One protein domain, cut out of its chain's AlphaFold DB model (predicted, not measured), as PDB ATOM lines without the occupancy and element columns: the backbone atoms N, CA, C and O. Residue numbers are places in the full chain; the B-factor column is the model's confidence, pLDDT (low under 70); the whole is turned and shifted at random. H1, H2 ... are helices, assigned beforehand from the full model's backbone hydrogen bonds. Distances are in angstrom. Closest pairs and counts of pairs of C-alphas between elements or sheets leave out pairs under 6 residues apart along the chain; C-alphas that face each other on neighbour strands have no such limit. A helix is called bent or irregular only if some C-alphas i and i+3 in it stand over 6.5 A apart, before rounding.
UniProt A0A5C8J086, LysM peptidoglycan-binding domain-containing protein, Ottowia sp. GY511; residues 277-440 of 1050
ATOM      1  N   GLY A 277      96.739  93.016 109.425       93.06
ATOM      2  CA  GLY A 277      98.162  93.371 109.394       93.06
ATOM      3  C   GLY A 277      98.397  94.881 109.341       93.06
ATOM      4  O   GLY A 277      99.276  95.395 110.033       93.06
ATOM      5  N   GLN A 278      97.564  95.619 108.599       95.19
ATOM      6  CA  GLN A 278      97.601  97.085 108.601       95.19
ATOM      7  C   GLN A 278      97.244  97.663 109.980       95.19
ATOM      8  O   GLN A 278      97.898  98.595 110.450       95.19
ATOM      9  N   ALA A 279      96.251  97.081 110.661       95.44
ATOM     10  CA  ALA A 279      95.896  97.465 112.021       95.44
ATOM     11  C   ALA A 279      97.041  97.215 113.013       95.44
ATOM     12  O   ALA A 279      97.330  98.078 113.843       95.44
ATOM     13  N   GLU A 280      97.729  96.073 112.920       95.38
ATOM     14  CA  GLU A 280      98.911  95.802 113.746       95.38
ATOM     15  C   GLU A 280     100.026  96.817 113.505       95.38
ATOM     16  O   GLU A 280     100.571  97.342 114.472       95.38
ATOM     17  N   ALA A 281     100.306  97.171 112.249       95.12
ATOM     18  CA  ALA A 281     101.316  98.178 111.926       95.12
ATOM     19  C   ALA A 281     100.992  99.552 112.542       95.12
ATOM     20  O   ALA A 281     101.887 100.224 113.062       95.12
ATOM     21  N   ILE A 282      99.716  99.961 112.537       96.25
ATOM     22  CA  ILE A 282      99.256 101.188 113.207       96.25
ATOM     23  C   ILE A 282      99.530 101.117 114.715       96.25
ATOM     24  O   ILE A 282     100.057 102.066 115.296       96.25
ATOM     25  N   ILE A 283      99.200  99.993 115.353       96.38
ATOM     26  CA  ILE A 283      99.348  99.816 116.803       96.38
ATOM     27  C   ILE A 283     100.822  99.740 117.206       96.38
ATOM     28  O   ILE A 283     101.212 100.341 118.205       96.38
ATOM     29  N   ASP A 284     101.651  99.039 116.438       95.81
ATOM     30  CA  ASP A 284     103.081  98.910 116.713       95.81
ATOM     31  C   ASP A 284     103.793 100.260 116.537       95.81
ATOM     32  O   ASP A 284     104.597 100.652 117.386       95.81
ATOM     33  N   LYS A 285     103.416 101.043 115.514       96.44
ATOM     34  CA  LYS A 285     103.866 102.435 115.368       96.44
ATOM     35  C   LYS A 285     103.424 103.295 116.551       96.44
ATOM     36  O   LYS A 285     104.219 104.088 117.051       96.44
ATOM     37  N   ALA A 286     102.184 103.131 117.009       96.19
ATOM     38  CA  ALA A 286     101.681 103.852 118.168       96.19
ATOM     39  C   ALA A 286     102.492 103.525 119.427       96.19
ATOM     40  O   ALA A 286     102.947 104.440 120.100       96.19
ATOM     41  N   ARG A 287     102.777 102.244 119.699       95.62
ATOM     42  CA  ARG A 287     103.627 101.819 120.829       95.62
ATOM     43  C   ARG A 287     105.041 102.398 120.769       95.62
ATOM     44  O   ARG A 287     105.632 102.658 121.813       95.62
ATOM     45  N   ALA A 288     105.575 102.619 119.572       96.06
ATOM     46  CA  ALA A 288     106.901 103.198 119.379       96.06
ATOM     47  C   ALA A 288     106.962 104.727 119.597       96.06
ATOM     48  O   ALA A 288     108.056 105.288 119.612       96.06
ATOM     49  N   ALA A 289     105.827 105.416 119.770       93.25
ATOM     50  CA  ALA A 289     105.758 106.881 119.784       93.25
ATOM     51  C   ALA A 289     106.278 107.559 121.072       93.25
ATOM     52  O   ALA A 289     106.313 108.786 121.134       93.25
ATOM     53  N   GLY A 290     106.704 106.795 122.084       93.06
ATOM     54  CA  GLY A 290     107.259 107.329 123.330       93.06
ATOM     55  C   GLY A 290     106.330 107.133 124.525       93.06
ATOM     56  O   GLY A 290     106.024 105.995 124.877       93.06
ATOM     57  N   ASP A 291     105.930 108.227 125.179       94.75
ATOM     58  CA  ASP A 291     105.085 108.199 126.378       94.75
ATOM     59  C   ASP A 291     103.602 107.915 126.073       94.75
ATOM     60  O   ASP A 291     103.172 107.914 124.920       94.75
ATOM     61  N   ALA A 292     102.794 107.650 127.106       95.62
ATOM     62  CA  ALA A 292     101.390 107.277 126.925       95.62
ATOM     63  C   ALA A 292     100.569 108.310 126.112       95.62
ATOM     64  O   ALA A 292      99.842 107.889 125.208       95.62
ATOM     65  N   PRO A 293     100.686 109.637 126.343       95.62
ATOM     66  CA  PRO A 293     100.061 110.634 125.473       95.62
ATOM     67  C   PRO A 293     100.489 110.538 124.005       95.62
ATOM     68  O   PRO A 293      99.625 110.561 123.126       95.62
ATOM     69  N   ALA A 294     101.787 110.390 123.719       96.06
ATOM     70  CA  ALA A 294     102.272 110.245 122.349       96.06
ATOM     71  C   ALA A 294     101.784 108.943 121.696       96.06
ATOM     72  O   ALA A 294     101.386 108.958 120.531       96.06
ATOM     73  N   GLN A 295     101.734 107.840 122.449       96.38
ATOM     74  CA  GLN A 295     101.217 106.556 121.972       96.38
ATOM     75  C   GLN A 295      99.729 106.636 121.612       96.38
ATOM     76  O   GLN A 295      99.332 106.211 120.527       96.38
ATOM     77  N   VAL A 296      98.897 107.217 122.482       95.50
ATOM     78  CA  VAL A 296      97.458 107.386 122.214       95.50
ATOM     79  C   VAL A 296      97.225 108.336 121.038       95.50
ATOM     80  O   VAL A 296      96.387 108.054 120.180       95.50
ATOM     81  N   LYS A 297      98.005 109.418 120.936       94.25
ATOM     82  CA  LYS A 297      97.945 110.342 119.798       94.25
ATOM     83  C   LYS A 297      98.311 109.651 118.480       94.25
ATOM     84  O   LYS A 297      97.575 109.774 117.507       94.25
ATOM     85  N   ALA A 298      99.400 108.885 118.451       94.81
ATOM     86  CA  ALA A 298      99.825 108.151 117.261       94.81
ATOM     87  C   ALA A 298      98.812 107.066 116.852       94.81
ATOM     88  O   ALA A 298      98.571 106.867 115.659       94.81
ATOM     89  N   LEU A 299      98.173 106.403 117.826       94.88
ATOM     90  CA  LEU A 299      97.068 105.479 117.564       94.88
ATOM     91  C   LEU A 299      95.889 106.209 116.908       94.88
ATOM     92  O   LEU A 299      95.370 105.739 115.898       94.88
ATOM     93  N   GLN A 300      95.497 107.365 117.450       93.56
ATOM     94  CA  GLN A 300      94.415 108.184 116.904       93.56
ATOM     95  C   GLN A 300      94.701 108.629 115.463       93.56
ATOM     96  O   GLN A 300      93.836 108.495 114.601       93.56
ATOM     97  N   GLU A 301      95.902 109.136 115.189       93.38
ATOM     98  CA  GLU A 301      96.318 109.561 113.845       93.38
ATOM     99  C   GLU A 301      96.279 108.389 112.847       93.38
ATOM    100  O   GLU A 301      95.822 108.539 111.709       93.38
ATOM    101  N   GLY A 302      96.694 107.194 113.285       91.88
ATOM    102  CA  GLY A 302      96.600 105.978 112.481       91.88
ATOM    103  C   GLY A 302      95.157 105.560 112.192       91.88
ATOM    104  O   GLY A 302      94.830 105.242 111.055       91.88
ATOM    105  N   VAL A 303      94.268 105.618 113.188       89.62
ATOM    106  CA  VAL A 303      92.838 105.291 113.029       89.62
ATOM    107  C   VAL A 303      92.128 106.302 112.122       89.62
ATOM    108  O   VAL A 303      91.331 105.900 111.278       89.62
ATOM    109  N   GLN A 304      92.419 107.600 112.247       88.88
ATOM    110  CA  GLN A 304      91.782 108.649 111.438       88.88
ATOM    111  C   GLN A 304      92.105 108.549 109.945       88.88
ATOM    112  O   GLN A 304      91.280 108.924 109.114       88.88
ATOM    113  N   THR A 305      93.301 108.071 109.609       89.06
ATOM    114  CA  THR A 305      93.769 107.952 108.220       89.06
ATOM    115  C   THR A 305      93.456 106.590 107.596       89.06
ATOM    116  O   THR A 305      93.618 106.419 106.387       89.06
ATOM    117  N   ALA A 306      92.992 105.627 108.395       89.50
ATOM    118  CA  ALA A 306      92.743 104.260 107.964       89.50
ATOM    119  C   ALA A 306      91.395 104.093 107.225       89.50
ATOM    120  O   ALA A 306      90.390 104.703 107.608       89.50
ATOM    121  N   PRO A 307      91.325 103.207 106.211       90.50
ATOM    122  CA  PRO A 307      90.060 102.753 105.635       90.50
ATOM    123  C   PRO A 307      89.127 102.121 106.688       90.50
ATOM    124  O   PRO A 307      89.616 101.604 107.698       90.50
ATOM    125  N   PRO A 308      87.798 102.093 106.458       87.31
ATOM    126  CA  PRO A 308      86.837 101.554 107.420       87.31
ATOM    127  C   PRO A 308      87.164 100.142 107.921       87.31
ATOM    128  O   PRO A 308      87.158  99.939 109.132       87.31
ATOM    129  N   GLU A 309      87.533  99.201 107.040       87.56
ATOM    130  CA  GLU A 309      87.819  97.820 107.465       87.56
ATOM    131  C   GLU A 309      89.071  97.721 108.353       87.56
ATOM    132  O   GLU A 309      89.149  96.881 109.249       87.56
ATOM    133  N   VAL A 310      90.059  98.593 108.128       93.12
ATOM    134  CA  VAL A 310      91.294  98.654 108.926       93.12
ATOM    135  C   VAL A 310      91.011  99.273 110.290       93.12
ATOM    136  O   VAL A 310      91.484  98.771 111.308       93.12
ATOM    137  N   ARG A 311      90.208 100.340 110.334       90.00
ATOM    138  CA  ARG A 311      89.769 100.957 111.590       90.00
ATOM    139  C   ARG A 311      89.033  99.948 112.470       90.00
ATOM    140  O   ARG A 311      89.357  99.844 113.652       90.00
ATOM    141  N   ASP A 312      88.120  99.167 111.899       88.31
ATOM    142  CA  ASP A 312      87.402  98.118 112.630       88.31
ATOM    143  C   ASP A 312      88.368  97.047 113.164       88.31
ATOM    144  O   ASP A 312      88.260  96.628 114.318       88.31
ATOM    145  N   ALA A 313      89.383  96.669 112.380       92.44
ATOM    146  CA  ALA A 313      90.429  95.750 112.826       92.44
ATOM    147  C   ALA A 313      91.292  96.326 113.972       92.44
ATOM    148  O   ALA A 313      91.595  95.609 114.930       92.44
ATOM    149  N   VAL A 314      91.636  97.622 113.950       92.69
ATOM    150  CA  VAL A 314      92.315  98.294 115.081       92.69
ATOM    151  C   VAL A 314      91.427  98.264 116.330       92.69
ATOM    152  O   VAL A 314      91.893  97.901 117.419       92.69
ATOM    153  N   LEU A 315      90.137  98.580 116.168       87.06
ATOM    154  CA  LEU A 315      89.112  98.573 117.219       87.06
ATOM    155  C   LEU A 315      88.718  97.170 117.710       87.06
ATOM    156  O   LEU A 315      88.033  97.067 118.731       87.06
ATOM    157  N   ALA A 316      89.185  96.103 117.063       89.81
ATOM    158  CA  ALA A 316      89.058  94.720 117.528       89.81
ATOM    159  C   ALA A 316      90.374  94.146 118.095       89.81
ATOM    160  O   ALA A 316      90.362  93.116 118.766       89.81
ATOM    161  N   SER A 317      91.518  94.807 117.872       92.88
ATOM    162  CA  SER A 317      92.836  94.246 118.192       92.88
ATOM    163  C   SER A 317      93.118  94.133 119.705       92.88
ATOM    164  O   SER A 317      93.043  95.149 120.410       92.88
ATOM    165  N   PRO A 318      93.567  92.959 120.205       94.06
ATOM    166  CA  PRO A 318      94.050  92.789 121.581       94.06
ATOM    167  C   PRO A 318      95.298  93.622 121.903       94.06
ATOM    168  O   PRO A 318      95.480  94.074 123.033       94.06
ATOM    169  N   LYS A 319      96.168  93.875 120.914       93.81
ATOM    170  CA  LYS A 319      97.364  94.711 121.117       93.81
ATOM    171  C   LYS A 319      96.985  96.159 121.433       93.81
ATOM    172  O   LYS A 319      97.637  96.792 122.267       93.81
ATOM    173  N   ARG A 320      95.924  96.672 120.803       94.06
ATOM    174  CA  ARG A 320      95.373  97.998 121.110       94.06
ATOM    175  C   ARG A 320      94.717  98.023 122.485       94.06
ATOM    176  O   ARG A 320      94.918  98.989 123.210       94.06
ATOM    177  N   GLU A 321      94.020  96.959 122.889       93.94
ATOM    178  CA  GLU A 321      93.478  96.846 124.253       93.94
ATOM    179  C   GLU A 321      94.561  96.957 125.333       93.94
ATOM    180  O   GLU A 321      94.356  97.648 126.333       93.94
ATOM    181  N   GLN A 322      95.725  96.338 125.110       95.31
ATOM    182  CA  GLN A 322      96.874  96.474 126.004       95.31
ATOM    183  C   GLN A 322      97.432  97.904 126.016       95.31
ATOM    184  O   GLN A 322      97.661  98.445 127.090       95.31
ATOM    185  N   LEU A 323      97.583  98.546 124.850       95.88
ATOM    186  CA  LEU A 323      98.051  99.939 124.769       95.88
ATOM    187  C   LEU A 323      97.131 100.876 125.566       95.88
ATOM    188  O   LEU A 323      97.601 101.696 126.351       95.88
ATOM    189  N   LEU A 324      95.811 100.723 125.421       95.81
ATOM    190  CA  LEU A 324      94.844 101.502 126.197       95.81
ATOM    191  C   LEU A 324      94.914 101.184 127.700       95.81
ATOM    192  O   LEU A 324      94.708 102.078 128.516       95.81
ATOM    193  N   GLN A 325      95.214  99.940 128.085       96.69
ATOM    194  CA  GLN A 325      95.426  99.584 129.490       96.69
ATOM    195  C   GLN A 325      96.673 100.259 130.068       96.69
ATOM    196  O   GLN A 325      96.615 100.784 131.178       96.69
ATOM    197  N   ASP A 326      97.770 100.294 129.319       96.62
ATOM    198  CA  ASP A 326      99.011 100.946 129.739       96.62
ATOM    199  C   ASP A 326      98.805 102.463 129.882       96.62
ATOM    200  O   ASP A 326      99.208 103.064 130.882       96.62
ATOM    201  N   ALA A 327      98.068 103.072 128.949       97.69
ATOM    202  CA  ALA A 327      97.672 104.474 129.027       97.69
ATOM    203  C   ALA A 327      96.756 104.759 130.236       97.69
ATOM    204  O   ALA A 327      96.969 105.737 130.959       97.69
ATOM    205  N   ALA A 328      95.781 103.887 130.517       97.88
ATOM    206  CA  ALA A 328      94.930 103.992 131.704       97.88
ATOM    207  C   ALA A 328      95.753 103.896 132.997       97.88
ATOM    208  O   ALA A 328      95.560 104.695 133.914       97.88
ATOM    209  N   ASN A 329      96.703 102.960 133.061       97.50
ATOM    210  CA  ASN A 329      97.594 102.794 134.207       97.50
ATOM    211  C   ASN A 329      98.449 104.048 134.433       97.50
ATOM    212  O   ASN A 329      98.550 104.515 135.563       97.50
ATOM    213  N   TRP A 330      98.996 104.641 133.367       97.44
ATOM    214  CA  TRP A 330      99.752 105.893 133.449       97.44
ATOM    215  C   TRP A 330      98.905 107.068 133.963       97.44
ATOM    216  O   TRP A 330      99.374 107.873 134.778       97.44
ATOM    217  N   ALA A 331      97.644 107.163 133.530       97.75
ATOM    218  CA  ALA A 331      96.731 108.186 134.031       97.75
ATOM    219  C   ALA A 331      96.392 107.979 135.513       97.75
ATOM    220  O   ALA A 331      96.332 108.957 136.253       97.75
ATOM    221  N   MET A 332      96.200 106.725 135.944       97.88
ATOM    222  CA  MET A 332      95.838 106.350 137.321       97.88
ATOM    223  C   MET A 332      97.021 106.262 138.290       97.88
ATOM    224  O   MET A 332      96.818 106.139 139.498       97.88
ATOM    225  N   ASP A 333      98.249 106.341 137.787       96.69
ATOM    226  CA  ASP A 333      99.487 106.264 138.561       96.69
ATOM    227  C   ASP A 333      99.541 107.200 139.797       96.69
ATOM    228  O   ASP A 333     100.013 106.747 140.851       96.69
ATOM    229  N   PRO A 334      99.012 108.447 139.769       96.06
ATOM    230  CA  PRO A 334      98.976 109.302 140.958       96.06
ATOM    231  C   PRO A 334      98.117 108.737 142.099       96.06
ATOM    232  O   PRO A 334      98.363 109.066 143.255       96.06
ATOM    233  N   LEU A 335      97.141 107.867 141.810       95.69
ATOM    234  CA  LEU A 335      96.263 107.261 142.821       95.69
ATOM    235  C   LEU A 335      96.896 106.075 143.556       95.69
ATOM    236  O   LEU A 335      96.230 105.462 144.387       95.69
ATOM    237  N   ALA A 336      98.143 105.708 143.237       94.75
ATOM    238  CA  ALA A 336      98.884 104.636 143.907       94.75
ATOM    239  C   ALA A 336      98.089 103.314 144.031       94.75
ATOM    240  O   ALA A 336      98.069 102.664 145.075       94.75
ATOM    241  N   GLY A 337      97.396 102.924 142.954       93.62
ATOM    242  CA  GLY A 337      96.566 101.715 142.925       93.62
ATOM    243  C   GLY A 337      95.210 101.845 143.628       93.62
ATOM    244  O   GLY A 337      94.522 100.838 143.772       93.62
ATOM    245  N   GLY A 338      94.807 103.055 144.020       94.88
ATOM    246  CA  GLY A 338      93.514 103.358 144.632       94.88
ATOM    247  C   GLY A 338      93.535 103.498 146.157       94.88
ATOM    248  O   GLY A 338      92.482 103.416 146.773       94.88
ATOM    249  N   ASP A 339      94.705 103.680 146.769       95.31
ATOM    250  CA  ASP A 339      94.885 103.838 148.220       95.31
ATOM    251  C   ASP A 339      95.153 105.317 148.537       95.31
ATOM    252  O   ASP A 339      96.132 105.889 148.052       95.31
ATOM    253  N   ALA A 340      94.259 105.957 149.295       92.75
ATOM    254  CA  ALA A 340      94.269 107.407 149.476       92.75
ATOM    255  C   ALA A 340      95.485 107.917 150.274       92.75
ATOM    256  O   ALA A 340      96.101 108.903 149.856       92.75
ATOM    257  N   LYS A 341      95.915 107.212 151.330       91.75
ATOM    258  CA  LYS A 341      97.163 107.505 152.060       91.75
ATOM    259  C   LYS A 341      98.386 107.413 151.166       91.75
ATOM    260  O   LYS A 341      99.182 108.351 151.116       91.75
ATOM    261  N   LYS A 342      98.536 106.307 150.432       94.06
ATOM    262  CA  LYS A 342      99.693 106.123 149.539       94.06
ATOM    263  C   LYS A 342      99.706 107.156 148.419       94.06
ATOM    264  O   LYS A 342     100.776 107.634 148.046       94.06
ATOM    265  N   ALA A 343      98.536 107.510 147.896       93.25
ATOM    266  CA  ALA A 343      98.396 108.540 146.876       93.25
ATOM    267  C   ALA A 343      98.831 109.920 147.398       93.25
ATOM    268  O   ALA A 343      99.581 110.618 146.718       93.25
ATOM    269  N   ASP A 344      98.422 110.305 148.610       90.25
ATOM    270  CA  ASP A 344      98.830 111.572 149.231       90.25
ATOM    271  C   ASP A 344     100.339 111.604 149.537       90.25
ATOM    272  O   ASP A 344     101.021 112.578 149.216       90.25
ATOM    273  N   GLU A 345     100.906 110.512 150.063       90.75
ATOM    274  CA  GLU A 345     102.357 110.388 150.260       90.75
ATOM    275  C   GLU A 345     103.138 110.521 148.949       90.75
ATOM    276  O   GLU A 345     104.168 111.201 148.903       90.75
ATOM    277  N   LYS A 346     102.653 109.879 147.881       91.62
ATOM    278  CA  LYS A 346     103.240 109.979 146.545       91.62
ATOM    279  C   LYS A 346     103.147 111.408 146.015       91.62
ATOM    280  O   LYS A 346     104.149 111.949 145.556       91.62
ATOM    281  N   ALA A 347     101.992 112.056 146.147       89.50
ATOM    282  CA  ALA A 347     101.798 113.420 145.670       89.50
ATOM    283  C   ALA A 347     102.696 114.446 146.375       89.50
ATOM    284  O   ALA A 347     103.230 115.339 145.713       89.50
ATOM    285  N   ARG A 348     102.939 114.287 147.682       88.12
ATOM    286  CA  ARG A 348     103.892 115.132 148.424       88.12
ATOM    287  C   ARG A 348     105.323 114.993 147.909       88.12
ATOM    288  O   ARG A 348     106.060 115.974 147.915       88.12
ATOM    289  N   LYS A 349     105.712 113.790 147.476       88.06
ATOM    290  CA  LYS A 349     107.050 113.501 146.936       88.06
ATOM    291  C   LYS A 349     107.212 113.968 145.490       88.06
ATOM    292  O   LYS A 349     108.263 114.487 145.142       88.06
ATOM    293  N   GLU A 350     106.199 113.757 144.654       87.81
ATOM    294  CA  GLU A 350     106.319 113.909 143.198       87.81
ATOM    295  C   GLU A 350     105.778 115.234 142.658       87.81
ATOM    296  O   GLU A 350     106.249 115.713 141.629       87.81
ATOM    297  N   PHE A 351     104.793 115.841 143.325       83.19
ATOM    298  CA  PHE A 351     104.101 117.030 142.815       83.19
ATOM    299  C   PHE A 351     104.317 118.277 143.677       83.19
ATOM    300  O   PHE A 351     103.661 119.288 143.432       83.19
ATOM    301  N   ASN A 352     105.204 118.217 144.681       77.06
ATOM    302  CA  ASN A 352     105.446 119.286 145.663       77.06
ATOM    303  C   ASN A 352     104.150 119.862 146.277       77.06
ATOM    304  O   ASN A 352     104.107 121.018 146.698       77.06
ATOM    305  N   GLY A 353     103.076 119.068 146.300       66.12
ATOM    306  CA  GLY A 353     101.748 119.474 146.744       66.12
ATOM    307  C   GLY A 353     101.372 118.769 148.039       66.12
ATOM    308  O   GLY A 353     101.433 117.545 148.118       66.12
ATOM    309  N   ALA A 354     100.958 119.536 149.049       60.16
ATOM    310  CA  ALA A 354     100.292 119.005 150.233       60.16
ATOM    311  C   ALA A 354      98.773 119.070 150.020       60.16
ATOM    312  O   ALA A 354      98.246 120.136 149.702       60.16
ATOM    313  N   GLY A 355      98.068 117.952 150.200       69.69
ATOM    314  CA  GLY A 355      96.608 117.932 150.185       69.69
ATOM    315  C   GLY A 355      96.033 116.701 149.500       69.69
ATOM    316  O   GLY A 355      96.391 116.366 148.371       69.69
ATOM    317  N   GLN A 356      95.047 116.092 150.154       75.06
ATOM    318  CA  GLN A 356      94.496 114.796 149.766       75.06
ATOM    319  C   GLN A 356      93.772 114.809 148.402       75.06
ATOM    320  O   GLN A 356      93.527 113.746 147.841       75.06
ATOM    321  N   GLN A 357      93.469 115.988 147.835       85.12
ATOM    322  CA  GLN A 357      92.825 116.150 146.519       85.12
ATOM    323  C   GLN A 357      93.820 116.296 145.346       85.12
ATOM    324  O   GLN A 357      93.431 116.183 144.181       85.12
ATOM    325  N   VAL A 358      95.115 116.523 145.611       89.56
ATOM    326  CA  VAL A 358      96.147 116.648 144.560       89.56
ATOM    327  C   VAL A 358      96.256 115.384 143.689       89.56
ATOM    328  O   VAL A 358      96.283 115.531 142.462       89.56
ATOM    329  N   PRO A 359      96.270 114.153 144.252       93.19
ATOM    330  CA  PRO A 359      96.387 112.939 143.449       93.19
ATOM    331  C   PRO A 359      95.283 112.810 142.397       93.19
ATOM    332  O   PRO A 359      95.558 112.547 141.224       93.19
ATOM    333  N   ILE A 360      94.027 113.043 142.784       93.56
ATOM    334  CA  ILE A 360      92.891 112.902 141.872       93.56
ATOM    335  C   ILE A 360      92.802 114.046 140.865       93.56
ATOM    336  O   ILE A 360      92.493 113.793 139.702       93.56
ATOM    337  N   ALA A 361      93.167 115.274 141.244       92.69
ATOM    338  CA  ALA A 361      93.262 116.381 140.297       92.69
ATOM    339  C   ALA A 361      94.278 116.077 139.180       92.69
ATOM    340  O   ALA A 361      93.954 116.222 138.000       92.69
ATOM    341  N   LYS A 362      95.468 115.567 139.537       94.62
ATOM    342  CA  LYS A 362      96.503 115.155 138.571       94.62
ATOM    343  C   LYS A 362      96.072 113.964 137.720       94.62
ATOM    344  O   LYS A 362      96.342 113.927 136.523       94.62
ATOM    345  N   THR A 363      95.362 113.017 138.319       96.44
ATOM    346  CA  THR A 363      94.796 111.857 137.620       96.44
ATOM    347  C   THR A 363      93.787 112.284 136.554       96.44
ATOM    348  O   THR A 363      93.865 111.842 135.409       96.44
ATOM    349  N   MET A 364      92.851 113.172 136.906       96.81
ATOM    350  CA  MET A 364      91.845 113.668 135.966       96.81
ATOM    351  C   MET A 364      92.457 114.569 134.892       96.81
ATOM    352  O   MET A 364      92.029 114.499 133.748       96.81
ATOM    353  N   GLU A 365      93.487 115.356 135.215       96.12
ATOM    354  CA  GLU A 365      94.277 116.109 134.227       96.12
ATOM    355  C   GLU A 365      94.937 115.174 133.198       96.12
ATOM    356  O   GLU A 365      94.796 115.383 131.994       96.12
ATOM    357  N   ARG A 366      95.596 114.098 133.653       97.38
ATOM    358  CA  ARG A 366      96.206 113.090 132.768       97.38
ATOM    359  C   ARG A 366      95.167 112.368 131.913       97.38
ATOM    360  O   ARG A 366      95.379 112.184 130.718       97.38
ATOM    361  N   LEU A 367      94.047 111.960 132.505       97.12
ATOM    362  CA  LEU A 367      92.985 111.275 131.771       97.12
ATOM    363  C   LEU A 367      92.316 112.201 130.748       97.12
ATOM    364  O   LEU A 367      92.016 111.773 129.632       97.12
ATOM    365  N   GLU A 368      92.115 113.470 131.102       96.38
ATOM    366  CA  GLU A 368      91.595 114.475 130.183       96.38
ATOM    367  C   GLU A 368      92.555 114.677 129.007       96.38
ATOM    368  O   GLU A 368      92.083 114.650 127.872       96.38
ATOM    369  N   LEU A 369      93.868 114.752 129.257       96.25
ATOM    370  CA  LEU A 369      94.899 114.831 128.220       96.25
ATOM    371  C   LEU A 369      94.851 113.635 127.260       96.25
ATOM    372  O   LEU A 369      94.862 113.838 126.049       96.25
ATOM    373  N   LEU A 370      94.768 112.403 127.778       96.56
ATOM    374  CA  LEU A 370      94.740 111.201 126.934       96.56
ATOM    375  C   LEU A 370      93.478 111.100 126.076       96.56
ATOM    376  O   LEU A 370      93.521 110.536 124.991       96.56
ATOM    377  N   THR A 371      92.346 111.600 126.569       95.31
ATOM    378  CA  THR A 371      91.054 111.459 125.883       95.31
ATOM    379  C   THR A 371      90.694 112.683 125.030       95.31
ATOM    380  O   THR A 371      89.706 112.663 124.296       95.31
ATOM    381  N   ARG A 372      91.481 113.764 125.077       92.00
ATOM    382  CA  ARG A 372      91.210 114.996 124.327       92.00
ATOM    383  C   ARG A 372      91.436 114.805 122.826       92.00
ATOM    384  O   ARG A 372      92.550 114.558 122.383       92.00
ATOM    385  N   GLY A 373      90.380 115.017 122.039       86.62
ATOM    386  CA  GLY A 373      90.460 115.038 120.574       86.62
ATOM    387  C   GLY A 373      90.663 113.669 119.919       86.62
ATOM    388  O   GLY A 373      90.972 113.622 118.728       86.62
ATOM    389  N   ILE A 374      90.494 112.573 120.668       88.38
ATOM    390  CA  ILE A 374      90.544 111.210 120.126       88.38
ATOM    391  C   ILE A 374      89.137 110.672 119.827       88.38
ATOM    392  O   ILE A 374      88.140 111.240 120.274       88.38
ATOM    393  N   ASP A 375      89.059 109.582 119.062       86.94
ATOM    394  CA  ASP A 375      87.809 108.929 118.676       86.94
ATOM    395  C   ASP A 375      86.949 108.577 119.914       86.94
ATOM    396  O   ASP A 375      87.489 108.047 120.893       86.94
ATOM    397  N   PRO A 376      85.626 108.848 119.913       87.44
ATOM    398  CA  PRO A 376      84.764 108.573 121.063       87.44
ATOM    399  C   PRO A 376      84.794 107.116 121.543       87.44
ATOM    400  O   PRO A 376      84.697 106.872 122.748       87.44
ATOM    401  N   ALA A 377      84.967 106.137 120.649       86.12
ATOM    402  CA  ALA A 377      85.084 104.734 121.042       86.12
ATOM    403  C   ALA A 377      86.398 104.472 121.797       86.12
ATOM    404  O   ALA A 377      86.398 103.773 122.811       86.12
ATOM    405  N   LEU A 378      87.506 105.085 121.366       90.06
ATOM    406  CA  LEU A 378      88.786 105.004 122.079       90.06
ATOM    407  C   LEU A 378      88.725 105.726 123.429       90.06
ATOM    408  O   LEU A 378      89.182 105.181 124.432       90.06
ATOM    409  N   ALA A 379      88.127 106.922 123.472       93.44
ATOM    410  CA  ALA A 379      87.968 107.684 124.706       93.44
ATOM    411  C   ALA A 379      87.131 106.915 125.738       93.44
ATOM    412  O   ALA A 379      87.560 106.754 126.879       93.44
ATOM    413  N   THR A 380      85.979 106.374 125.335       93.94
ATOM    414  CA  THR A 380      85.110 105.595 126.230       93.94
ATOM    415  C   THR A 380      85.767 104.297 126.695       93.94
ATOM    416  O   THR A 380      85.680 103.978 127.882       93.94
ATOM    417  N   ALA A 381      86.475 103.578 125.820       92.94
ATOM    418  CA  ALA A 381      87.220 102.378 126.201       92.94
ATOM    419  C   ALA A 381      88.346 102.690 127.201       92.94
ATOM    420  O   ALA A 381      88.511 101.978 128.194       92.94
ATOM    421  N   LEU A 382      89.094 103.775 126.978       95.31
ATOM    422  CA  LEU A 382      90.147 104.219 127.886       95.31
ATOM    423  C   LEU A 382      89.572 104.617 129.251       95.31
ATOM    424  O   LEU A 382      90.048 104.134 130.277       95.31
ATOM    425  N   THR A 383      88.516 105.435 129.280       96.44
ATOM    426  CA  THR A 383      87.842 105.833 130.522       96.44
ATOM    427  C   THR A 383      87.318 104.620 131.282       96.44
ATOM    428  O   THR A 383      87.546 104.535 132.489       96.44
ATOM    429  N   ALA A 384      86.708 103.643 130.604       96.44
ATOM    430  CA  ALA A 384      86.184 102.430 131.233       96.44
ATOM    431  C   ALA A 384      87.255 101.679 132.044       96.44
ATOM    432  O   ALA A 384      87.002 101.256 133.174       96.44
ATOM    433  N   LYS A 385      88.483 101.584 131.515       96.56
ATOM    434  CA  LYS A 385      89.620 100.917 132.177       96.56
ATOM    435  C   LYS A 385      90.079 101.615 133.460       96.56
ATOM    436  O   LYS A 385      90.715 100.987 134.304       96.56
ATOM    437  N   THR A 386      89.756 102.897 133.636       97.06
ATOM    438  CA  THR A 386      90.159 103.683 134.817       97.06
ATOM    439  C   THR A 386      89.193 103.547 135.997       97.06
ATOM    440  O   THR A 386      89.605 103.674 137.154       97.06
ATOM    441  N   LEU A 387      87.922 103.228 135.726       96.69
ATOM    442  CA  LEU A 387      86.839 103.227 136.714       96.69
ATOM    443  C   LEU A 387      87.089 102.319 137.931       96.69
ATOM    444  O   LEU A 387      86.817 102.770 139.044       96.69
ATOM    445  N   PRO A 388      87.643 101.092 137.800       97.19
ATOM    446  CA  PRO A 388      87.886 100.238 138.965       97.19
ATOM    447  C   PRO A 388      88.883 100.837 139.968       97.19
ATOM    448  O   PRO A 388      88.719 100.703 141.181       97.19
ATOM    449  N   THR A 389      89.928 101.512 139.484       97.25
ATOM    450  CA  THR A 389      90.919 102.165 140.356       97.25
ATOM    451  C   THR A 389      90.360 103.448 140.963       97.25
ATOM    452  O   THR A 389      90.585 103.696 142.147       97.25
ATOM    453  N   LEU A 390      89.568 104.210 140.201       96.25
ATOM    454  CA  LEU A 390      88.849 105.378 140.720       96.25
ATOM    455  C   LEU A 390      87.872 104.996 141.834       96.25
ATOM    456  O   LEU A 390      87.853 105.655 142.869       96.25
ATOM    457  N   GLY A 391      87.110 103.914 141.661       96.12
ATOM    458  CA  GLY A 391      86.180 103.424 142.678       96.12
ATOM    459  C   GLY A 391      86.880 103.084 143.994       96.12
ATOM    460  O   GLY A 391      86.487 103.597 145.041       96.12
ATOM    461  N   ARG A 392      87.976 102.312 143.927       96.62
ATOM    462  CA  ARG A 392      88.804 101.986 145.104       96.62
ATOM    463  C   ARG A 392      89.339 103.235 145.799       96.62
ATOM    464  O   ARG A 392      89.252 103.334 147.018       96.62
ATOM    465  N   TYR A 393      89.827 104.205 145.025       96.19
ATOM    466  CA  TYR A 393      90.320 105.469 145.570       96.19
ATOM    467  C   TYR A 393      89.227 106.268 146.281       96.19
ATOM    468  O   TYR A 393      89.443 106.735 147.395       96.19
ATOM    469  N   VAL A 394      88.046 106.409 145.669       95.19
ATOM    470  CA  VAL A 394      86.920 107.142 146.270       95.19
ATOM    471  C   VAL A 394      86.486 106.501 147.586       95.19
ATOM    472  O   VAL A 394      86.235 107.209 148.561       95.19
ATOM    473  N   GLU A 395      86.414 105.172 147.630       94.62
ATOM    474  CA  GLU A 395      86.075 104.427 148.842       94.62
ATOM    475  C   GLU A 395      87.149 104.583 149.928       94.62
ATOM    476  O   GLU A 395      86.834 104.951 151.061       94.62
ATOM    477  N   SER A 396      88.424 104.391 149.574       94.94
ATOM    478  CA  SER A 396      89.558 104.575 150.486       94.94
ATOM    479  C   SER A 396      89.596 105.993 151.064       94.94
ATOM    480  O   SER A 396      89.711 106.150 152.277       94.94
ATOM    481  N   TYR A 397      89.411 107.018 150.229       93.62
ATOM    482  CA  TYR A 397      89.392 108.416 150.659       93.62
ATOM    483  C   TYR A 397      88.263 108.698 151.653       93.62
ATOM    484  O   TYR A 397      88.474 109.354 152.673       93.62
ATOM    485  N   ARG A 398      87.050 108.196 151.387       92.44
ATOM    486  CA  ARG A 398      85.904 108.385 152.292       92.44
ATOM    487  C   ARG A 398      86.149 107.776 153.664       92.44
ATOM    488  O   ARG A 398      85.785 108.400 154.657       92.44
ATOM    489  N   ASN A 399      86.779 106.608 153.705       92.25
ATOM    490  CA  ASN A 399      87.110 105.928 154.953       92.25
ATOM    491  C   ASN A 399      88.179 106.676 155.764       92.25
ATOM    492  O   ASN A 399      88.198 106.572 156.989       92.25
ATOM    493  N   GLU A 400      89.065 107.425 155.106       88.31
ATOM    494  CA  GLU A 400      90.164 108.137 155.765       88.31
ATOM    495  C   GLU A 400      89.820 109.570 156.171       88.31
ATOM    496  O   GLU A 400      90.210 110.008 157.253       88.31
ATOM    497  N   SER A 401      89.105 110.293 155.311       84.56
ATOM    498  CA  SER A 401      88.935 111.746 155.426       84.56
ATOM    499  C   SER A 401      87.483 112.201 155.472       84.56
ATOM    500  O   SER A 401      87.205 113.329 155.877       84.56
ATOM    501  N   GLY A 402      86.553 111.347 155.039       82.06
ATOM    502  CA  GLY A 402      85.176 111.741 154.758       82.06
ATOM    503  C   GLY A 402      85.051 112.700 153.560       82.06
ATOM    504  O   GLY A 402      86.003 113.341 153.119       82.06
ATOM    505  N   GLY A 403      83.844 112.806 153.003       83.31
ATOM    506  CA  GLY A 403      83.530 113.788 151.955       83.31
ATOM    507  C   GLY A 403      83.912 113.383 150.522       83.31
ATOM    508  O   GLY A 403      83.907 112.202 150.167       83.31
ATOM    509  N   ASN A 404      84.150 114.389 149.669       85.44
ATOM    510  CA  ASN A 404      84.386 114.227 148.230       85.44
ATOM    511  C   ASN A 404      85.883 114.403 147.871       85.44
ATOM    512  O   ASN A 404      86.427 115.488 148.104       85.44
ATOM    513  N   PRO A 405      86.531 113.397 147.249       88.94
ATOM    514  CA  PRO A 405      87.933 113.505 146.857       88.94
ATOM    515  C   PRO A 405      88.222 114.489 145.711       88.94
ATOM    516  O   PRO A 405      89.317 115.032 145.666       88.94
ATOM    517  N   PHE A 406      87.303 114.714 144.764       89.50
ATOM    518  CA  PHE A 406      87.669 115.263 143.444       89.50
ATOM    519  C   PHE A 406      88.057 116.750 143.441       89.50
ATOM    520  O   PHE A 406      88.825 117.170 142.572       89.50
ATOM    521  N   GLY A 407      87.538 117.542 144.384       87.62
ATOM    522  CA  GLY A 407      87.634 119.005 144.353       87.62
ATOM    523  C   GLY A 407      87.123 119.632 143.034       87.62
ATOM    524  O   GLY A 407      86.718 118.917 142.110       87.62
ATOM    525  N   PRO A 408      87.175 120.968 142.888       86.94
ATOM    526  CA  PRO A 408      86.642 121.638 141.697       86.94
ATOM    527  C   PRO A 408      87.378 121.262 140.401       86.94
ATOM    528  O   PRO A 408      86.752 120.916 139.400       86.94
ATOM    529  N   SER A 409      88.716 121.274 140.410       88.69
ATOM    530  CA  SER A 409      89.528 121.009 139.209       88.69
ATOM    531  C   SER A 409      89.468 119.551 138.755       88.69
ATOM    532  O   SER A 409      89.377 119.280 137.556       88.69
ATOM    533  N   GLY A 410      89.506 118.603 139.699       93.06
ATOM    534  CA  GLY A 410      89.375 117.183 139.379       93.06
ATOM    535  C   GLY A 410      87.994 116.880 138.810       93.06
ATOM    536  O   GLY A 410      87.892 116.212 137.782       93.06
ATOM    537  N   MET A 411      86.940 117.452 139.404       94.19
ATOM    538  CA  MET A 411      85.583 117.311 138.883       94.19
ATOM    539  C   MET A 411      85.429 117.925 137.484       94.19
ATOM    540  O   MET A 411      84.860 117.287 136.602       94.19
ATOM    541  N   ALA A 412      85.963 119.125 137.244       93.94
ATOM    542  CA  ALA A 412      85.872 119.783 135.940       93.94
ATOM    543  C   ALA A 412      86.518 118.950 134.815       93.94
ATOM    544  O   ALA A 412      85.947 118.811 133.733       93.94
ATOM    545  N   ASN A 413      87.686 118.353 135.069       95.75
ATOM    546  CA  ASN A 413      88.333 117.461 134.104       95.75
ATOM    547  C   ASN A 413      87.568 116.139 133.936       95.75
ATOM    548  O   ASN A 413      87.419 115.665 132.812       95.75
ATOM    549  N   MET A 414      87.028 115.574 135.021       95.62
ATOM    550  CA  MET A 414      86.197 114.367 134.964       95.62
ATOM    551  C   MET A 414      84.958 114.569 134.084       95.62
ATOM    552  O   MET A 414      84.662 113.721 133.248       95.62
ATOM    553  N   LEU A 415      84.253 115.690 134.239       95.88
ATOM    554  CA  LEU A 415      83.060 115.996 133.445       95.88
ATOM    555  C   LEU A 415      83.386 116.078 131.945       95.88
ATOM    556  O   LEU A 415      82.705 115.455 131.137       95.88
ATOM    557  N   LYS A 416      84.500 116.725 131.575       94.88
ATOM    558  CA  LYS A 416      84.993 116.744 130.184       94.88
ATOM    559  C   LYS A 416      85.328 115.353 129.651       94.88
ATOM    560  O   LYS A 416      85.099 115.085 128.477       94.88
ATOM    561  N   VAL A 417      85.887 114.476 130.488       95.81
ATOM    562  CA  VAL A 417      86.169 113.083 130.113       95.81
ATOM    563  C   VAL A 417      84.869 112.310 129.884       95.81
ATOM    564  O   VAL A 417      84.771 111.588 128.899       95.81
ATOM    565  N   LEU A 418      83.874 112.469 130.758       94.12
ATOM    566  CA  LEU A 418      82.597 111.752 130.670       94.12
ATOM    567  C   LEU A 418      81.721 112.198 129.498       94.12
ATOM    568  O   LEU A 418      80.960 111.384 128.984       94.12
ATOM    569  N   ASP A 419      81.854 113.445 129.048       92.25
ATOM    570  CA  ASP A 419      81.174 113.937 127.846       92.25
ATOM    571  C   ASP A 419      81.617 113.189 126.575       92.25
ATOM    572  O   ASP A 419      80.860 113.093 125.606       92.25
ATOM    573  N   ARG A 420      82.833 112.624 126.564       89.81
ATOM    574  CA  ARG A 420      83.404 111.949 125.392       89.81
ATOM    575  C   ARG A 420      82.702 110.619 125.162       89.81
ATOM    576  O   ARG A 420      82.949 109.638 125.857       89.81
ATOM    577  N   GLY A 421      81.824 110.599 124.163       82.06
ATOM    578  CA  GLY A 421      81.016 109.433 123.820       82.06
ATOM    579  C   GLY A 421      79.844 109.194 124.773       82.06
ATOM    580  O   GLY A 421      79.364 108.062 124.842       82.06
ATOM    581  N   ALA A 422      79.373 110.213 125.506       81.81
ATOM    582  CA  ALA A 422      78.210 110.121 126.404       81.81
ATOM    583  C   ALA A 422      76.906 109.681 125.699       81.81
ATOM    584  O   ALA A 422      75.958 109.208 126.327       81.81
ATOM    585  N   ASP A 423      76.850 109.828 124.381       76.19
ATOM    586  CA  ASP A 423      75.787 109.377 123.490       76.19
ATOM    587  C   ASP A 423      75.885 107.880 123.130       76.19
ATOM    588  O   ASP A 423      74.870 107.263 122.785       76.19
ATOM    589  N   THR A 424      77.061 107.269 123.292       83.50
ATOM    590  CA  THR A 424      77.310 105.837 123.053       83.50
ATOM    591  C   THR A 424      76.894 104.961 124.248       83.50
ATOM    592  O   THR A 424      76.910 105.419 125.395       83.50
ATOM    593  N   PRO A 425      76.572 103.667 124.041       87.62
ATOM    594  CA  PRO A 425      76.292 102.744 125.145       87.62
ATOM    595  C   PRO A 425      77.446 102.621 126.154       87.62
ATOM    596  O   PRO A 425      77.206 102.598 127.359       87.62
ATOM    597  N   ALA A 426      78.694 102.590 125.674       88.75
ATOM    598  CA  ALA A 426      79.879 102.487 126.526       88.75
ATOM    599  C   ALA A 426      80.089 103.753 127.373       88.75
ATOM    600  O   ALA A 426      80.327 103.661 128.576       88.75
ATOM    601  N   GLY A 427      79.934 104.940 126.780       91.31
ATOM    602  CA  GLY A 427      80.035 106.197 127.521       91.31
ATOM    603  C   GLY A 427      78.932 106.358 128.565       91.31
ATOM    604  O   GLY A 427      79.222 106.766 129.687       91.31
ATOM    605  N   LYS A 428      77.695 105.937 128.267       90.44
ATOM    606  CA  LYS A 428      76.614 105.887 129.268       90.44
ATOM    607  C   LYS A 428      76.952 104.966 130.435       90.44
ATOM    608  O   LYS A 428      76.766 105.361 131.580       90.44
ATOM    609  N   ALA A 429      77.507 103.784 130.162       94.00
ATOM    610  CA  ALA A 429      77.945 102.867 131.210       94.00
ATOM    611  C   ALA A 429      79.063 103.473 132.081       94.00
ATOM    612  O   ALA A 429      79.034 103.331 133.307       94.00
ATOM    613  N   ASN A 430      80.012 104.197 131.476       95.50
ATOM    614  CA  ASN A 430      81.057 104.912 132.215       95.50
ATOM    615  C   ASN A 430      80.475 106.009 133.107       95.50
ATOM    616  O   ASN A 430      80.837 106.129 134.278       95.50
ATOM    617  N   LEU A 431      79.547 106.786 132.556       94.38
ATOM    618  CA  LEU A 431      78.872 107.877 133.240       94.38
ATOM    619  C   LEU A 431      78.037 107.358 134.419       94.38
ATOM    620  O   LEU A 431      78.153 107.883 135.523       94.38
ATOM    621  N   GLU A 432      77.264 106.285 134.230       94.00
ATOM    622  CA  GLU A 432      76.520 105.617 135.304       94.00
ATOM    623  C   GLU A 432      77.440 105.034 136.379       94.00
ATOM    624  O   GLU A 432      77.145 105.137 137.569       94.00
ATOM    625  N   SER A 433      78.565 104.438 135.982       95.31
ATOM    626  CA  SER A 433      79.551 103.898 136.922       95.31
ATOM    627  C   SER A 433      80.166 104.996 137.782       95.31
ATOM    628  O   SER A 433      80.282 104.822 138.992       95.31
ATOM    629  N   MET A 434      80.489 106.152 137.193       95.06
ATOM    630  CA  MET A 434      80.945 107.315 137.956       95.06
ATOM    631  C   MET A 434      79.840 107.896 138.838       95.06
ATOM    632  O   MET A 434      80.098 108.211 139.998       95.06
ATOM    633  N   ALA A 435      78.604 107.986 138.343       94.50
ATOM    634  CA  ALA A 435      77.475 108.472 139.129       94.50
ATOM    635  C   ALA A 435      77.250 107.611 140.384       94.50
ATOM    636  O   ALA A 435      77.057 108.165 141.465       94.50
ATOM    637  N   LYS A 436      77.364 106.278 140.281       94.94
ATOM    638  CA  LYS A 436      77.284 105.343 141.424       94.94
ATOM    639  C   LYS A 436      78.334 105.604 142.502       94.94
ATOM    640  O   LYS A 436      78.096 105.288 143.664       94.94
ATOM    641  N   LEU A 437      79.477 106.200 142.147       92.31
ATOM    642  CA  LEU A 437      80.461 106.616 143.145       92.31
ATOM    643  C   LEU A 437      79.948 107.782 143.993       92.31
ATOM    644  O   LEU A 437      80.504 108.012 145.059       92.31
ATOM    645  N   GLY A 438      78.904 108.509 143.583       89.75
ATOM    646  CA  GLY A 438      78.289 109.596 144.357       89.75
ATOM    647  C   GLY A 438      79.170 110.844 144.476       89.75
ATOM    648  O   GLY A 438      79.056 111.595 145.443       89.75
ATOM    649  N   VAL A 439      80.112 111.031 143.549       89.81
ATOM    650  CA  VAL A 439      81.026 112.182 143.518       89.81
ATOM    651  C   VAL A 439      80.269 113.399 142.987       89.81
ATOM    652  O   VAL A 439      79.648 113.333 141.927       89.81
ATOM    653  N   ASN A 440      80.293 114.516 143.710       88.12
ATOM    654  CA  ASN A 440      79.522 115.701 143.344       88.12
ATOM    655  C   ASN A 440      80.245 116.992 143.738       88.12
ATOM    656  O   ASN A 440      80.594 117.170 144.905       88.12
TER     657      ASN A 440
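What this domain is: This is residues 277 to 440 of the 1050 residues of the protein "LysM peptidoglycan-binding domain-containing protein" of Ottowia sp. GY511 (UniProt A0A5C8J086). An elongated bundle of helices lies along one main axis, with the long bent helix H7 packed by its first arm, H7a, on H4 and H6, the two helices nearest the middle. H1, H2 and H3 make one end, H5 crosses the bundle near the other, where the arm H7b runs on, H8 packs on H6 and H7a, and H9 packs on H7a and H8. The 164 printed residues hold nine named helices, H1 to H9 in chain order, and no named strand; the class is all helix. H1, H2, H4, H6, H7a, H8 and H9 run up and down, each against the one before it. The whole is compact, with a radius of gyration of the C-alphas of 16.2 A and spans of 50 by 33 by 22 A.

Where its parts are: H7, residues 376 to 401, was assigned as one helix by its hydrogen bonds but is bent: C-alphas 385 and 388 are 7.0 A apart. Its arms are H7a, residues 376 to 385, from C-alpha 376 at (84.764, 108.573, 121.063), and H7b, residues 388 to 401, 20.1 A long. H4, residues 318 to 335, 25.8 A long, has a kink of 26 degrees near residue 329 and is irregular, with C-alphas 331 and 334 7.4 A apart. H6 is residues 358 to 371, 20.0 A, and H2 residues 292 to 305, 20.2 A. H1, residues 277 to 287, begins at C-alpha 277 (98.162, 93.371, 109.394). H3 is residues 308 to 316, H5 340 to 350 and H8 407 to 419; H9, residues 425 to 436, ends at C-alpha 436 (77.284, 105.343, 141.424).

How they stand to each other: H7a and H7b stand at a steep tilt of 50 degrees. H7a touches H4, at its residues 324 to 328 alone, closest at the C-alphas of Leu 382 and Leu 324, 5.7 A. H6 and H7a form a hairpin, closest at the C-alphas of Thr 371 and Ala 379, 5.0 A. H6 touches H8 at a shallow tilt of 22 degrees, the same way, with the C-alphas of Ala 361 and Gly 410 closest, 4.1 A. H8 and H9 form a hairpin, closest at C-alphas 418 and 431, 6.0 A. H5 is about perpendicular to H7b, at 83 degrees, and touches it, closest at C-alphas 340 and 397, 5.1 A. H1 and H2 form a hairpin, closest at C-alphas 286 and 295, 4.7 A; H3 touches both. Every O i to N i+4 pair is within hydrogen-bond range in H1, H2, H3, H5, H6, H7a, H7b, H8 and H9; in H4, 12 of 14 are.

The domain as a whole: The C-alphas farthest apart, those of Gly 277 and Gly 402, are 50.6 A apart. The printed part has no cut and no long link. Its mean pLDDT is 92.0, with residues 353 to 355 under 70.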